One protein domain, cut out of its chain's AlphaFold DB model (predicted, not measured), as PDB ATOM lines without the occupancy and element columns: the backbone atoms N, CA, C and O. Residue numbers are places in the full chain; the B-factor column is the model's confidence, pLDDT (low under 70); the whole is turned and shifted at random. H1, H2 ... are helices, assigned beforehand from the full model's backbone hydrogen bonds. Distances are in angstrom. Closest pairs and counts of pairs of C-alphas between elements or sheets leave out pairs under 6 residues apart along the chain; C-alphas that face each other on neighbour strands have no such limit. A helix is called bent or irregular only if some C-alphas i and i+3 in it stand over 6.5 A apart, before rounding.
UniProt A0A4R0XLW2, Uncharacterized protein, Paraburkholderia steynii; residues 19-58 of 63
ATOM      1  N   ARG A  19      32.713  62.226  25.659       76.50
ATOM      2  CA  ARG A  19      33.700  61.818  26.669       76.50
ATOM      3  C   ARG A  19      33.147  60.746  27.610       76.50
ATOM      4  O   ARG A  19      33.785  59.713  27.779       76.50
ATOM      5  N   GLN A  20      31.946  60.941  28.158       76.06
ATOM      6  CA  GLN A  20      31.312  59.967  29.058       76.06
ATOM      7  C   GLN A  20      31.027  58.632  28.362       76.06
ATOM      8  O   GLN A  20      31.266  57.569  28.935       76.06
ATOM      9  N   ILE A  21      30.556  58.680  27.110       80.56
ATOM     10  CA  ILE A  21      30.325  57.472  26.305       80.56
ATOM     11  C   ILE A  21      31.650  56.739  26.082       80.56
ATOM     12  O   ILE A  21      31.724  55.527  26.281       80.56
ATOM     13  N   HIS A  22      32.709  57.464  25.720       79.88
ATOM     14  CA  HIS A  22      34.032  56.882  25.512       79.88
ATOM     15  C   HIS A  22      34.574  56.216  26.782       79.88
ATOM     16  O   HIS A  22      35.018  55.073  26.723       79.88
ATOM     17  N   GLU A  23      34.465  56.867  27.942       83.50
ATOM     18  CA  GLU A  23      34.908  56.304  29.224       83.50
ATOM     19  C   GLU A  23      34.114  55.053  29.622       83.50
ATOM     20  O   GLU A  23      34.679  54.075  30.120       83.50
ATOM     21  N   GLN A  24      32.797  55.055  29.405       83.62
ATOM     22  CA  GLN A  24      31.948  53.905  29.716       83.62
ATOM     23  C   GLN A  24      32.236  52.718  28.789       83.62
ATOM     24  O   GLN A  24      32.300  51.570  29.250       83.62
ATOM     25  N   VAL A  25      32.438  52.985  27.497       85.06
ATOM     26  CA  VAL A  25      32.850  51.974  26.519       85.06
ATOM     27  C   VAL A  25      34.230  51.441  26.879       85.06
ATOM     28  O   VAL A  25      34.393  50.229  26.961       85.06
ATOM     29  N   GLN A  26      35.193  52.306  27.197       83.88
ATOM     30  CA  GLN A  26      36.549  51.906  27.571       83.88
ATOM     31  C   GLN A  26      36.552  50.997  28.805       83.88
ATOM     32  O   GLN A  26      37.150  49.925  28.774       83.88
ATOM     33  N   LYS A  27      35.805  51.353  29.857       84.25
ATOM     34  CA  LYS A  27      35.647  50.504  31.052       84.25
ATOM     35  C   LYS A  27      35.000  49.156  30.736       84.25
ATOM     36  O   LYS A  27      35.345  48.149  31.347       84.25
ATOM     37  N   SER A  28      34.048  49.129  29.806       80.88
ATOM     38  CA  SER A  28      33.375  47.888  29.410       80.88
ATOM     39  C   SER A  28      34.268  46.997  28.552       80.88
ATOM     40  O   SER A  28      34.296  45.793  28.776       80.88
ATOM     41  N   VAL A  29      35.046  47.587  27.644       84.38
ATOM     42  CA  VAL A  29      36.046  46.887  26.828       84.38
ATOM     43  C   VAL A  29      37.165  46.327  27.698       84.38
ATOM     44  O   VAL A  29      37.567  45.190  27.493       84.38
ATOM     45  N   GLU A  30      37.647  47.076  28.691       79.44
ATOM     46  CA  GLU A  30      38.680  46.596  29.616       79.44
ATOM     47  C   GLU A  30      38.187  45.385  30.423       79.44
ATOM     48  O   GLU A  30      38.888  44.379  30.538       79.44
ATOM     49  N   ARG A  31      36.939  45.437  30.910       78.69
ATOM     50  CA  ARG A  31      36.298  44.312  31.605       78.69
ATOM     51  C   ARG A  31      36.147  43.096  30.693       78.69
ATOM     52  O   ARG A  31      36.552  42.001  31.070       78.69
ATOM     53  N   ASP A  32      35.622  43.296  29.485       78.94
ATOM     54  CA  ASP A  32      35.449  42.216  28.512       78.94
ATOM     55  C   ASP A  32      36.802  41.628  28.095       78.94
ATOM     56  O   ASP A  32      36.943  40.420  27.964       78.94
ATOM     57  N   ARG A  33      37.851  42.452  27.992       76.75
ATOM     58  CA  ARG A  33      39.216  41.997  27.713       76.75
ATOM     59  C   ARG A  33      39.791  41.161  28.853       76.75
ATOM     60  O   ARG A  33      40.469  40.176  28.573       76.75
ATOM     61  N   GLN A  34      39.540  41.509  30.113       74.62
ATOM     62  CA  GLN A  34      39.972  40.712  31.270       74.62
ATOM     63  C   GLN A  34      39.225  39.371  31.346       74.62
ATOM     64  O   GLN A  34      39.840  38.316  31.548       74.62
ATOM     65  N   GLU A  35      37.917  39.376  31.092       73.75
ATOM     66  CA  GLU A  35      37.123  38.151  30.974       73.75
ATOM     67  C   GLU A  35      37.579  37.303  29.781       73.75
ATOM     68  O   GLU A  35      37.803  36.105  29.922       73.75
ATOM     69  N   GLN A  36      37.830  37.902  28.618       66.62
ATOM     70  CA  GLN A  36      38.381  37.200  27.462       66.62
ATOM     71  C   GLN A  36      39.798  36.685  27.712       66.62
ATOM     72  O   GLN A  36      40.115  35.587  27.267       66.62
ATOM     73  N   ALA A  37      40.665  37.419  28.408       67.88
ATOM     74  CA  ALA A  37      42.017  36.966  28.732       67.88
ATOM     75  C   ALA A  37      41.976  35.722  29.631       67.88
ATOM     76  O   ALA A  37      42.646  34.733  29.336       67.88
ATOM     77  N   SER A  38      41.120  35.723  30.658       64.25
ATOM     78  CA  SER A  38      40.894  34.545  31.509       64.25
ATOM     79  C   SER A  38      40.199  33.393  30.771       64.25
ATOM     80  O   SER A  38      40.474  32.225  31.035       64.25
ATOM     81  N   ARG A  39      39.350  33.678  29.780       61.34
ATOM     82  CA  ARG A  39      38.742  32.652  28.920       61.34
ATOM     83  C   ARG A  39      39.716  32.108  27.877       61.34
ATOM     84  O   ARG A  39      39.614  30.942  27.520       61.34
ATOM     85  N   ASN A  40      40.671  32.908  27.407       58.50
ATOM     86  CA  ASN A  40      41.691  32.514  26.434       58.50
ATOM     87  C   ASN A  40      42.763  31.606  27.049       58.50
ATOM     88  O   ASN A  40      43.239  30.684  26.382       58.50
ATOM     89  N   THR A  41      43.099  31.784  28.331       58.25
ATOM     90  CA  THR A  41      43.937  30.804  29.046       58.25
ATOM     91  C   THR A  41      43.236  29.442  29.109       58.25
ATOM     92  O   THR A  41      43.866  28.425  28.821       58.25
ATOM     93  N   VAL A  42      41.914  29.409  29.326       56.38
ATOM     94  CA  VAL A  42      41.094  28.184  29.214       56.38
ATOM     95  C   VAL A  42      40.983  27.699  27.759       56.38
ATOM     96  O   VAL A  42      41.075  26.501  27.497       56.38
ATOM     97  N   ALA A  43      40.869  28.603  26.781       53.84
ATOM     98  CA  ALA A  43      40.797  28.282  25.351       53.84
ATOM     99  C   ALA A  43      42.125  27.778  24.754       53.84
ATOM    100  O   ALA A  43      42.135  27.257  23.636       53.84
ATOM    101  N   THR A  44      43.232  27.847  25.507       54.53
ATOM    102  CA  THR A  44      44.477  27.129  25.173       54.53
ATOM    103  C   THR A  44      44.240  25.608  25.136       54.53
ATOM    104  O   THR A  44      44.967  24.872  24.463       54.53
ATOM    105  N   GLN A  45      43.144  25.120  25.738       58.47
ATOM    106  CA  GLN A  45      42.565  23.820  25.409       58.47
ATOM    107  C   GLN A  45      41.974  23.844  23.991       58.47
ATOM    108  O   GLN A  45      40.777  24.045  23.798       58.47
ATOM    109  N   ARG A  46      42.838  23.638  22.987       63.44
ATOM    110  CA  ARG A  46      42.515  23.516  21.551       63.44
ATOM    111  C   ARG A  46      41.104  22.974  21.307       63.44
ATOM    112  O   ARG A  46      40.854  21.763  21.408       63.44
ATOM    113  N   THR A  47      40.206  23.883  20.932       73.31
ATOM    114  CA  THR A  47      38.789  23.582  20.744       73.31
ATOM    115  C   THR A  47      38.606  22.594  19.588       73.31
ATOM    116  O   THR A  47      39.360  22.577  18.608       73.31
ATOM    117  N   ARG A  48      37.588  21.729  19.680       77.19
ATOM    118  CA  ARG A  48      37.245  20.771  18.607       77.19
ATOM    119  C   ARG A  48      36.997  21.481  17.266       77.19
ATOM    120  O   ARG A  48      37.286  20.916  16.216       77.19
ATOM    121  N   TRP A  49      36.551  22.737  17.317       80.69
ATOM    122  CA  TRP A  49      36.310  23.593  16.160       80.69
ATOM    123  C   TRP A  49      37.603  24.050  15.470       80.69
ATOM    124  O   TRP A  49      37.710  23.918  14.257       80.69
ATOM    125  N   GLN A  50      38.643  24.453  16.215       77.19
ATOM    126  CA  GLN A  50      39.967  24.727  15.627       77.19
ATOM    127  C   GLN A  50      40.557  23.490  14.927       77.19
ATOM    128  O   GLN A  50      41.181  23.603  13.872       77.19
ATOM    129  N   ARG A  51      40.334  22.288  15.482       80.06
ATOM    130  CA  ARG A  51      40.719  21.022  14.830       80.06
ATOM    131  C   ARG A  51      39.947  20.782  13.532       80.06
ATOM    132  O   ARG A  51      40.560  20.359  12.555       80.06
ATOM    133  N   TRP A  52      38.648  21.068  13.519       86.25
ATOM    134  CA  TRP A  52      37.814  20.957  12.325       86.25
ATOM    135  C   TRP A  52      38.226  21.959  11.241       86.25
ATOM    136  O   TRP A  52      38.456  21.548  10.110       86.25
ATOM    137  N   VAL A  53      38.447  23.232  11.592       85.44
ATOM    138  CA  VAL A  53      38.955  24.254  10.661       85.44
ATOM    139  C   VAL A  53      40.290  23.807  10.059       85.44
ATOM    140  O   VAL A  53      40.446  23.813   8.841       85.44
ATOM    141  N   ARG A  54      41.231  23.304  10.870       80.81
ATOM    142  CA  ARG A  54      42.504  22.778  10.350       80.81
ATOM    143  C   ARG A  54      42.323  21.557   9.441       80.81
ATOM    144  O   ARG A  54      43.082  21.403   8.492       80.81
ATOM    145  N   TYR A  55      41.352  20.690   9.717       81.06
ATOM    146  CA  TYR A  55      41.052  19.529   8.874       81.06
ATOM    147  C   TYR A  55      40.439  19.935   7.527       81.06
ATOM    148  O   TYR A  55      40.861  19.425   6.493       81.06
ATOM    149  N   VAL A  56      39.495  20.880   7.528       84.88
ATOM    150  CA  VAL A  56      38.843  21.391   6.313       84.88
ATOM    151  C   VAL A  56      39.846  22.134   5.429       84.88
ATOM    152  O   VAL A  56      39.990  21.793   4.259       84.88
ATOM    153  N   TRP A  57      40.611  23.073   5.997       77.31
ATOM    154  CA  TRP A  57      41.580  23.881   5.244       77.31
ATOM    155  C   TRP A  57      42.895  23.144   4.934       77.31
ATOM    156  O   TRP A  57      43.553  23.427   3.937       77.31
ATOM    157  N   GLY A  58      43.281  22.156   5.748       68.69
ATOM    158  CA  GLY A  58      44.426  21.282   5.474       68.69
ATOM    159  C   GLY A  58      44.154  20.237   4.388       68.69
ATOM    160  O   GLY A  58      45.096  19.703   3.805       68.69
TER     161      GLY A  58
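This is residues 19 to 58 of the 63 residues of an uncharacterized protein of Paraburkholderia steynii (UniProt A0A4R0XLW2). A long helix, H1, and a shorter one, H2, are joined end to end by a tight link at which the chain turns, making an open L with a long and a short arm. The two helices do not fold back on each other, and there is no packed core: residues 19 to 58 stand free, with no C-alpha 8 or more residues away along the chain within 10 A. The printed part has 40 residues, with two named helices in the order H1, H2 and no named strand; the class is all helix. The whole is extended, with a radius of gyration of the C-alphas of 15.9 A and spans of 47 by 20 by 9 A.

H1 holds residues 19 to 43 and begins at C-alpha 19, at (33.700, 61.818, 26.669). It measures 34.3 A from first to last C-alpha and ends at C-alpha 43, at (40.797, 28.282, 25.351). H2 holds residues 48 to 58, measures 15.0 A, and ends at C-alpha 58, at (44.426, 21.282, 5.474).

H1 and H2 are apart, with no C-alpha of the one within 8 A of the other. H1 runs mainly toward lower y, with a y component of -0.95 in its N-to-C direction. H2 runs mainly toward lower z, with a z component of -0.93. In H2 every O i to N i+4 pair is within hydrogen-bond range; in H1 20 of 21 are. Neither helix is bent.

The two C-alphas farthest apart are those of Gln 20 and Gly 58, at 47.2 A. The printed part has no cut, and the link from H1 to H2, 4 residues, is tight. The mean pLDDT of the printed part is 74.4; residues 36 to 46, of which 36 to 43 belong to H1, and residue 58 are under 70.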